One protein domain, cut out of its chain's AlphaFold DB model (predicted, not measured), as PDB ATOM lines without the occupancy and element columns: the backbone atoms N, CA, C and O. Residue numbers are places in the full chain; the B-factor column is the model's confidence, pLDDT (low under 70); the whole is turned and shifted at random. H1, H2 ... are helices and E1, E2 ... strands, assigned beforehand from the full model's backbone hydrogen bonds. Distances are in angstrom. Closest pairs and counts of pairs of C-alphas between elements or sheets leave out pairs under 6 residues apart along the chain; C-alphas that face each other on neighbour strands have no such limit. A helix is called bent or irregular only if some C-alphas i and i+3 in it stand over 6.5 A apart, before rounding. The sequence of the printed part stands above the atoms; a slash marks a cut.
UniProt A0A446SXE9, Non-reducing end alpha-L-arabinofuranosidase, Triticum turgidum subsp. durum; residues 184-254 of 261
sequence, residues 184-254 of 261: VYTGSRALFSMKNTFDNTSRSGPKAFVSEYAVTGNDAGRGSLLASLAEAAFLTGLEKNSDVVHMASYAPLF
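AT A GLANCE: This is residues 184 to 254 of the 261 residues of the protein "Non-reducing end alpha-L-arabinofuranosidase" of Triticum turgidum subsp. durum (UniProt A0A446SXE9). A narrow sheet of three parallel strands has two helices, H1 and H2, side by side over one face; the other face is bare. The helices run along the strands, and the loops of residues 197 to 206 and 216 to 224 lie at the two ends of the long axis. The printed part has 71 residues, with two named helices and three named strands that follow along the chain as E1, H1, E2, H2, E3; the sheet's order is E1, E2, E3, all parallel, and the class is mixed, helices and strands. It is compact, with a radius of gyration of the C-alphas of 12.2 A, and elongated, spanning 39 by 23 by 14 A.

IN THESE COORDINATES: Strand E1, residues 184 to 186, begins at C-alpha 184 (73.008, 75.750, -60.234) and is 6.4 A long. Helix H1, residues 188 to 196, is 14.8 A long and irregular, with C-alphas 193 and 196 7.3 A apart. Strand E2, residues 207 to 215, is 23.0 A long and bends by 53 degrees at residue 211. Helix H2, residues 225 to 240, is 22.5 A long. Strand E3, residues 245 to 250, is 14.4 A long and ends at C-alpha 250 (76.237, 70.051, -67.452).

HOW THE PARTS SIT: E1 and E2 are parallel neighbours, with N 184 and O 212 within hydrogen-bond range at 2.9 A, and E2 and E3 are parallel neighbours, with N 246 and O 208 within hydrogen-bond range at 2.8 A. E1 and E3 are apart. H2 is over E2 at a height over the sheet of 9.2 A; their closest C-alphas, Val 215 and Ala 227, are 5.6 A apart. H1, on the same face, touches H2 at a shallow tilt of 10 degrees, the same way; their closest C-alphas, Lys 195 and Phe 234, are 4.2 A apart. Every O i to N i+4 pair is within hydrogen-bond range in H2, and 3 of 5 in H1. E1, H1, E2 and E2, H2, E3 are strand-helix-strand units, two parallel neighbour strands with a helix between, each with a right-handed crossover.

THE WHOLE: The C-alphas farthest apart, Ser 204 and Arg 222, are 39.4 A apart. The printed part has no cut and no long link. Mean pLDDT of the printed part is 97.0, and no printed residue is under 70.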
ATOM      1  N   VAL A 184      74.187  74.943 -59.907       97.81
ATOM      2  CA  VAL A 184      73.008  75.750 -60.234       97.81
ATOM      3  C   VAL A 184      71.996  75.000 -61.096       97.81
ATOM      4  O   VAL A 184      72.222  74.698 -62.264       97.81
ATOM      5  N   TYR A 185      70.803  74.818 -60.540       97.62
ATOM      6  CA  TYR A 185      69.634  74.295 -61.242       97.62
ATOM      7  C   TYR A 185      68.509  75.321 -61.170       97.62
ATOM      8  O   TYR A 185      68.006  75.632 -60.090       97.62
ATOM      9  N   THR A 186      68.124  75.909 -62.304       98.00
ATOM     10  CA  THR A 186      67.129  76.996 -62.304       98.00
ATOM     11  C   THR A 186      66.417  77.149 -63.651       98.00
ATOM     12  O   THR A 186      66.706  76.435 -64.599       98.00
ATOM     13  N   GLY A 187      65.452  78.064 -63.765       98.12
ATOM     14  CA  GLY A 187      64.777  78.356 -65.039       98.12
ATOM     15  C   GLY A 187      65.654  79.165 -66.007       98.12
ATOM     16  O   GLY A 187      66.590  79.854 -65.594       98.12
ATOM     17  N   SER A 188      65.314  79.175 -67.301       98.06
ATOM     18  CA  SER A 188      66.132  79.804 -68.354       98.06
ATOM     19  C   SER A 188      66.408  81.285 -68.101       98.06
ATOM     20  O   SER A 188      67.528  81.758 -68.281       98.06
ATOM     21  N   ARG A 189      65.403  82.042 -67.642       97.81
ATOM     22  CA  ARG A 189      65.567  83.480 -67.361       97.81
ATOM     23  C   ARG A 189      66.589  83.741 -66.253       97.81
ATOM     24  O   ARG A 189      67.367  84.695 -66.352       97.81
ATOM     25  N   ALA A 190      66.551  82.936 -65.194       98.12
ATOM     26  CA  ALA A 190      67.452  83.081 -64.061       98.12
ATOM     27  C   ALA A 190      68.880  82.716 -64.479       98.12
ATOM     28  O   ALA A 190      69.774  83.545 -64.313       98.12
ATOM     29  N   LEU A 191      69.069  81.570 -65.142       98.38
ATOM     30  CA  LEU A 191      70.394  81.131 -65.582       98.38
ATOM     31  C   LEU A 191      71.025  82.110 -66.587       98.38
ATOM     32  O   LEU A 191      72.181  82.495 -66.434       98.38
ATOM     33  N   PHE A 192      70.250  82.626 -67.547       98.31
ATOM     34  CA  PHE A 192      70.723  83.667 -68.470       98.31
ATOM     35  C   PHE A 192      71.228  84.924 -67.738       98.31
ATOM     36  O   PHE A 192      72.180  85.579 -68.174       98.31
ATOM     37  N   SER A 193      70.585  85.285 -66.625       98.25
ATOM     38  CA  SER A 193      70.956  86.457 -65.823       98.25
ATOM     39  C   SER A 193      72.228  86.227 -64.996       98.25
ATOM     40  O   SER A 193      72.862  87.195 -64.585       98.25
ATOM     41  N   MET A 194      72.643  84.971 -64.813       98.12
ATOM     42  CA  MET A 194      73.840  84.562 -64.066       98.12
ATOM     43  C   MET A 194      75.129  84.574 -64.902       98.12
ATOM     44  O   MET A 194      76.197  84.241 -64.403       98.12
ATOM     45  N   LYS A 195      75.101  85.022 -66.163       97.69
ATOM     46  CA  LYS A 195      76.316  85.143 -67.001       97.69
ATOM     47  C   LYS A 195      77.425  86.039 -66.421       97.69
ATOM     48  O   LYS A 195      78.547  86.002 -66.901       97.69
ATOM     49  N   ASN A 196      77.122  86.849 -65.407       97.75
ATOM     50  CA  ASN A 196      78.101  87.697 -64.724       97.75
ATOM     51  C   ASN A 196      78.421  87.203 -63.299       97.75
ATOM     52  O   ASN A 196      79.030  87.952 -62.541       97.75
ATOM     53  N   THR A 197      78.009  85.985 -62.909       97.38
ATOM     54  CA  THR A 197      78.185  85.454 -61.539       97.38
ATOM     55  C   THR A 197      79.627  85.576 -61.051       97.38
ATOM     56  O   THR A 197      79.856  86.035 -59.937       97.38
ATOM     57  N   PHE A 198      80.598  85.247 -61.906       98.06
ATOM     58  CA  PHE A 198      82.014  85.216 -61.533       98.06
ATOM     59  C   PHE A 198      82.777  86.520 -61.818       98.06
ATOM     60  O   PHE A 198      83.963  86.616 -61.509       98.06
ATOM     61  N   ASP A 199      82.114  87.556 -62.353       98.00
ATOM     62  CA  ASP A 199      82.776  88.805 -62.758       98.00
ATOM     63  C   ASP A 199      83.526  89.471 -61.595       98.00
ATOM     64  O   ASP A 199      84.605  90.031 -61.794       98.00
ATOM     65  N   ASN A 200      82.987  89.368 -60.377       96.00
ATOM     66  CA  ASN A 200      83.548  89.974 -59.165       96.00
ATOM     67  C   ASN A 200      84.165  88.955 -58.197       96.00
ATOM     68  O   ASN A 200      84.598  89.344 -57.112       96.00
ATOM     69  N   THR A 201      84.225  87.674 -58.568       96.69
ATOM     70  CA  THR A 201      84.863  86.647 -57.737       96.69
ATOM     71  C   THR A 201      86.339  86.987 -57.531       96.69
ATOM     72  O   THR A 201      86.998  87.563 -58.404       96.69
ATOM     73  N   SER A 202      86.866  86.667 -56.350       94.44
ATOM     74  CA  SER A 202      88.274  86.904 -56.034       94.44
ATOM     75  C   SER A 202      89.189  86.169 -57.018       94.44
ATOM     76  O   SER A 202      88.996  84.989 -57.294       94.44
ATOM     77  N   ARG A 203      90.219  86.860 -57.523       95.75
ATOM     78  CA  ARG A 203      91.282  86.261 -58.359       95.75
ATOM     79  C   ARG A 203      92.404  85.642 -57.521       95.75
ATOM     80  O   ARG A 203      93.381  85.135 -58.061       95.75
ATOM     81  N   SER A 204      92.270  85.701 -56.198       93.25
ATOM     82  CA  SER A 204      93.106  84.993 -55.235       93.25
ATOM     83  C   SER A 204      92.275  83.942 -54.499       93.25
ATOM     84  O   SER A 204      91.130  84.203 -54.128       93.25
ATOM     85  N   GLY A 205      92.875  82.775 -54.259       93.56
ATOM     86  CA  GLY A 205      92.221  81.643 -53.600       93.56
ATOM     87  C   GLY A 205      91.896  80.489 -54.560       93.56
ATOM     88  O   GLY A 205      92.458  80.443 -55.659       93.56
ATOM     89  N   PRO A 206      91.043  79.539 -54.131       97.62
ATOM     90  CA  PRO A 206      90.635  78.407 -54.957       97.62
ATOM     91  C   PRO A 206      89.850  78.860 -56.190       97.62
ATOM     92  O   PRO A 206      89.137  79.864 -56.151       97.62
ATOM     93  N   LYS A 207      89.958  78.100 -57.282       98.19
ATOM     94  CA  LYS A 207      89.176  78.352 -58.504       98.19
ATOM     95  C   LYS A 207      87.824  77.643 -58.461       98.19
ATOM     96  O   LYS A 207      87.678  76.608 -57.818       98.19
ATOM     97  N   ALA A 208      86.849  78.163 -59.192       98.44
ATOM     98  CA  ALA A 208      85.546  77.531 -59.322       98.44
ATOM     99  C   ALA A 208      85.624  76.285 -60.215       98.44
ATOM    100  O   ALA A 208      86.215  76.307 -61.299       98.44
ATOM    101  N   PHE A 209      84.954  75.227 -59.790       98.69
ATOM    102  CA  PHE A 209      84.482  74.140 -60.624       98.69
ATOM    103  C   PHE A 209      82.956  74.230 -60.647       98.69
ATOM    104  O   PHE A 209      82.305  73.944 -59.654       98.69
ATOM    105  N   VAL A 210      82.378  74.646 -61.775       98.56
ATOM    106  CA  VAL A 210      80.921  74.638 -61.965       98.56
ATOM    107  C   VAL A 210      80.499  73.206 -62.287       98.56
ATOM    108  O   VAL A 210      80.330  72.855 -63.456       98.56
ATOM    109  N   SER A 211      80.473  72.332 -61.281       97.75
ATOM    110  CA  SER A 211      80.394  70.893 -61.539       97.75
ATOM    111  C   SER A 211      79.002  70.419 -61.942       97.75
ATOM    112  O   SER A 211      78.881  69.404 -62.634       97.75
ATOM    113  N   GLU A 212      77.973  71.195 -61.611       98.38
ATOM    114  CA  GLU A 212      76.601  70.929 -62.010       98.38
ATOM    115  C   GLU A 212      75.900  72.234 -62.402       98.38
ATOM    116  O   GLU A 212      75.683  73.128 -61.583       98.38
ATOM    117  N   TYR A 213      75.521  72.358 -63.672       98.44
ATOM    118  CA  TYR A 213      74.578  73.386 -64.101       98.44
ATOM    119  C   TYR A 213      73.554  72.811 -65.075       98.44
ATOM    120  O   TYR A 213      73.902  72.010 -65.943       98.44
ATOM    121  N   ALA A 214      72.308  73.267 -64.970       98.12
ATOM    122  CA  ALA A 214      71.297  73.058 -66.000       98.12
ATOM    123  C   ALA A 214      70.122  74.021 -65.851       98.12
ATOM    124  O   ALA A 214      69.765  74.460 -64.748       98.12
ATOM    125  N   VAL A 215      69.456  74.294 -66.972       98.19
ATOM    126  CA  VAL A 215      68.064  74.727 -66.922       98.19
ATOM    127  C   VAL A 215      67.188  73.529 -66.565       98.19
ATOM    128  O   VAL A 215      67.310  72.462 -67.161       98.19
ATOM    129  N   THR A 216      66.264  73.706 -65.622       95.00
ATOM    130  CA  THR A 216      65.341  72.647 -65.176       95.00
ATOM    131  C   THR A 216      63.872  73.068 -65.270       95.00
ATOM    132  O   THR A 216      63.532  74.199 -65.631       95.00
ATOM    133  N   GLY A 217      62.966  72.130 -64.980       90.38
ATOM    134  CA  GLY A 217      61.521  72.361 -65.003       90.38
ATOM    135  C   GLY A 217      60.946  72.529 -66.414       90.38
ATOM    136  O   GLY A 217      61.446  71.959 -67.387       90.38
ATOM    137  N   ASN A 218      59.872  73.316 -66.526       91.94
ATOM    138  CA  ASN A 218      59.114  73.479 -67.774       91.94
ATOM    139  C   ASN A 218      59.939  74.079 -68.921       91.94
ATOM    140  O   ASN A 218      59.698  73.745 -70.078       91.94
ATOM    141  N   ASP A 219      60.911  74.942 -68.607       95.25
ATOM    142  CA  ASP A 219      61.782  75.558 -69.611       95.25
ATOM    143  C   ASP A 219      62.698  74.520 -70.279       95.25
ATOM    144  O   ASP A 219      63.005  74.640 -71.466       95.25
ATOM    145  N   ALA A 220      63.117  73.489 -69.539       92.62
ATOM    146  CA  ALA A 220      63.972  72.422 -70.048       92.62
ATOM    147  C   ALA A 220      63.185  71.427 -70.911       92.62
ATOM    148  O   ALA A 220      63.594  71.102 -72.029       92.62
ATOM    149  N   GLY A 221      62.040  70.948 -70.410       89.00
ATOM    150  CA  GLY A 221      61.224  69.934 -71.083       89.00
ATOM    151  C   GLY A 221      62.041  68.691 -71.463       89.00
ATOM    152  O   GLY A 221      62.666  68.062 -70.610       89.00
ATOM    153  N   ARG A 222      62.059  68.339 -72.759       88.88
ATOM    154  CA  ARG A 222      62.894  67.254 -73.321       88.88
ATOM    155  C   ARG A 222      64.255  67.721 -73.868       88.88
ATOM    156  O   ARG A 222      64.921  66.961 -74.562       88.88
ATOM    157  N   GLY A 223      64.658  68.944 -73.540       90.12
ATOM    158  CA  GLY A 223      65.655  69.722 -74.264       90.12
ATOM    159  C   GLY A 223      64.932  70.762 -75.116       90.12
ATOM    160  O   GLY A 223      64.118  70.417 -75.975       90.12
ATOM    161  N   SER A 224      65.191  72.042 -74.854       96.19
ATOM    162  CA  SER A 224      64.547  73.155 -75.548       96.19
ATOM    163  C   SER A 224      65.586  74.156 -76.038       96.19
ATOM    164  O   SER A 224      66.622  74.362 -75.407       96.19
ATOM    165  N   LEU A 225      65.290  74.829 -77.154       97.38
ATOM    166  CA  LEU A 225      66.157  75.894 -77.661       97.38
ATOM    167  C   LEU A 225      66.315  77.030 -76.637       97.38
ATOM    168  O   LEU A 225      67.384  77.623 -76.540       97.38
ATOM    169  N   LEU A 226      65.262  77.328 -75.867       97.56
ATOM    170  CA  LEU A 226      65.298  78.363 -74.835       97.56
ATOM    171  C   LEU A 226      66.299  78.011 -73.726       97.56
ATOM    172  O   LEU A 226      67.121  78.858 -73.371       97.56
ATOM    173  N   ALA A 227      66.263  76.766 -73.242       97.94
ATOM    174  CA  ALA A 227      67.203  76.253 -72.251       97.94
ATOM    175  C   ALA A 227      68.644  76.340 -72.765       97.94
ATOM    176  O   ALA A 227      69.481  76.989 -72.139       97.94
ATOM    177  N   SER A 228      68.896  75.819 -73.972       97.94
ATOM    178  CA  SER A 228      70.234  75.837 -74.570       97.94
ATOM    179  C   SER A 228      70.777  77.254 -74.791       97.94
ATOM    180  O   SER A 228      71.971  77.486 -74.621       97.94
ATOM    181  N   LEU A 229      69.929  78.230 -75.141       98.25
ATOM    182  CA  LEU A 229      70.353  79.630 -75.280       98.25
ATOM    183  C   LEU A 229      70.709  80.271 -73.931       98.25
ATOM    184  O   LEU A 229      71.661  81.051 -73.855       98.25
ATOM    185  N   ALA A 230      69.960  79.960 -72.871       98.50
ATOM    186  CA  ALA A 230      70.257  80.446 -71.527       98.50
ATOM    187  C   ALA A 230      71.563  79.850 -70.980       98.50
ATOM    188  O   ALA A 230      72.398  80.584 -70.452       98.50
ATOM    189  N   GLU A 231      71.761  78.546 -71.168       98.56
ATOM    190  CA  GLU A 231      72.983  77.824 -70.800       98.56
ATOM    191  C   GLU A 231      74.190  78.338 -71.580       98.56
ATOM    192  O   GLU A 231      75.216  78.645 -70.981       98.56
ATOM    193  N   ALA A 232      74.059  78.544 -72.894       98.62
ATOM    194  CA  ALA A 232      75.125  79.128 -73.704       98.62
ATOM    195  C   ALA A 232      75.521  80.525 -73.201       98.62
ATOM    196  O   ALA A 232      76.707  80.820 -73.073       98.62
ATOM    197  N   ALA A 233      74.548  81.379 -72.859       98.62
ATOM    198  CA  ALA A 233      74.838  82.694 -72.291       98.62
ATOM    199  C   ALA A 233      75.587  82.591 -70.951       98.62
ATOM    200  O   ALA A 233      76.549  83.328 -70.739       98.62
ATOM    201  N   PHE A 234      75.190  81.664 -70.076       98.75
ATOM    202  CA  PHE A 234      75.900  81.394 -68.827       98.75
ATOM    203  C   PHE A 234      77.340  80.920 -69.078       98.75
ATOM    204  O   PHE A 234      78.272  81.493 -68.514       98.75
ATOM    205  N   LEU A 235      77.540  79.977 -70.004       98.69
ATOM    206  CA  LEU A 235      78.859  79.470 -70.397       98.69
ATOM    207  C   LEU A 235      79.783  80.561 -70.952       98.69
ATOM    208  O   LEU A 235      80.963  80.562 -70.617       98.69
ATOM    209  N   THR A 236      79.277  81.532 -71.726       98.69
ATOM    210  CA  THR A 236      80.115  82.674 -72.156       98.69
ATOM    211  C   THR A 236      80.633  83.496 -70.974       98.69
ATOM    212  O   THR A 236      81.743  84.024 -71.015       98.69
ATOM    213  N   GLY A 237      79.848  83.573 -69.898       98.62
ATOM    214  CA  GLY A 237      80.243  84.180 -68.634       98.62
ATOM    215  C   GLY A 237      81.347  83.410 -67.920       98.62
ATOM    216  O   GLY A 237      82.285  84.018 -67.400       98.62
ATOM    217  N   LEU A 238      81.255  82.077 -67.930       98.62
ATOM    218  CA  LEU A 238      82.293  81.201 -67.388       98.62
ATOM    219  C   LEU A 238      83.593  81.329 -68.184       98.62
ATOM    220  O   LEU A 238      84.649  81.516 -67.592       98.62
ATOM    221  N   GLU A 239      83.517  81.301 -69.518       98.50
ATOM    222  CA  GLU A 239      84.685  81.430 -70.397       98.50
ATOM    223  C   GLU A 239      85.356  82.803 -70.260       98.50
ATOM    224  O   GLU A 239      86.576  82.886 -70.137       98.50
ATOM    225  N   LYS A 240      84.572  83.888 -70.178       98.56
ATOM    226  CA  LYS A 240      85.087  85.237 -69.879       98.56
ATOM    227  C   LYS A 240      85.879  85.279 -68.567       98.56
ATOM    228  O   LYS A 240      86.830  86.049 -68.465       98.56
ATOM    229  N   ASN A 241      85.474  84.480 -67.582       98.62
ATOM    230  CA  ASN A 241      86.085  84.403 -66.260       98.62
ATOM    231  C   ASN A 241      86.927  83.124 -66.086       98.62
ATOM    232  O   ASN A 241      87.068  82.622 -64.971       98.62
ATOM    233  N   SER A 242      87.509  82.576 -67.163       98.00
ATOM    234  CA  SER A 242      88.326  81.351 -67.103       98.00
ATOM    235  C   SER A 242      89.630  81.510 -66.301       98.00
ATOM    236  O   SER A 242      90.356  80.547 -66.054       98.00
ATOM    237  N   ASP A 243      89.977  82.738 -65.908       97.75
ATOM    238  CA  ASP A 243      91.027  83.007 -64.928       97.75
ATOM    239  C   ASP A 243      90.670  82.417 -63.553       97.75
ATOM    240  O   ASP A 243      91.543  81.825 -62.905       97.75
ATOM    241  N   VAL A 244      89.390  82.491 -63.163       97.94
ATOM    242  CA  VAL A 244      88.854  82.001 -61.880       97.94
ATOM    243  C   VAL A 244      87.947  80.777 -61.995       97.94
ATOM    244  O   VAL A 244      87.815  80.059 -61.011       97.94
ATOM    245  N   VAL A 245      87.359  80.495 -63.161       98.44
ATOM    246  CA  VAL A 245      86.580  79.276 -63.430       98.44
ATOM    247  C   VAL A 245      87.464  78.265 -64.153       98.44
ATOM    248  O   VAL A 245      87.946  78.520 -65.253       98.44
ATOM    249  N   HIS A 246      87.700  77.112 -63.531       98.25
ATOM    250  CA  HIS A 246      88.645  76.102 -64.018       98.25
ATOM    251  C   HIS A 246      87.980  74.988 -64.832       98.25
ATOM    252  O   HIS A 246      88.552  74.508 -65.807       98.25
ATOM    253  N   MET A 247      86.780  74.562 -64.435       98.19
ATOM    254  CA  MET A 247      86.034  73.464 -65.061       98.19
ATOM    255  C   MET A 247      84.531  73.755 -65.007       98.19
ATOM    256  O   MET A 247      84.075  74.458 -64.104       98.19
ATOM    257  N   ALA A 248      83.768  73.204 -65.953       98.38
ATOM    258  CA  ALA A 248      82.310  73.282 -65.958       98.38
ATOM    259  C   ALA A 248      81.689  72.026 -66.585       98.38
ATOM    260  O   ALA A 248      82.158  71.579 -67.636       98.38
ATOM    261  N   SER A 249      80.640  71.474 -65.975       98.12
ATOM    262  CA  SER A 249      79.903  70.309 -66.485       98.12
ATOM    263  C   SER A 249      78.394  70.494 -66.370       98.12
ATOM    264  O   SER A 249      77.873  70.921 -65.345       98.12
ATOM    265  N   TYR A 250      77.692  70.159 -67.454       97.69
ATOM    266  CA  TYR A 250      76.237  70.051 -67.452       97.69
ATOM    267  C   TYR A 250      75.822  68.795 -66.681       97.69
ATOM    268  O   TYR A 250      76.476  67.755 -66.817       97.69
ATOM    269  N   ALA A 251      74.721  68.862 -65.936       96.56
ATOM    270  CA  ALA A 251      74.175  67.709 -65.232       96.56
ATOM    271  C   ALA A 251      72.634  67.706 -65.253       96.56
ATOM    272  O   ALA A 251      72.025  68.772 -65.210       96.56
ATOM    273  N   PRO A 252      71.978  66.531 -65.306       94.62
ATOM    274  CA  PRO A 252      72.550  65.201 -65.546       94.62
ATOM    275  C   PRO A 252      72.968  64.979 -67.011       94.62
ATOM    276  O   PRO A 252      72.355  65.510 -67.932       94.62
ATOM    277  N   LEU A 253      73.996  64.155 -67.244       95.19
ATOM    278  CA  LEU A 253      74.537  63.892 -68.589       95.19
ATOM    279  C   LEU A 253      73.682  62.925 -69.425       95.19
ATOM    280  O   LEU A 253      73.624  63.039 -70.650       95.19
ATOM    281  N   PHE A 254      73.037  61.962 -68.768       93.12
ATOM    282  CA  PHE A 254      72.261  60.904 -69.410       93.12
ATOM    283  C   PHE A 254      70.864  60.796 -68.818       93.12
ATOM    284  O   PHE A 254      70.636  61.125 -67.657       93.12
TER     285      PHE A 254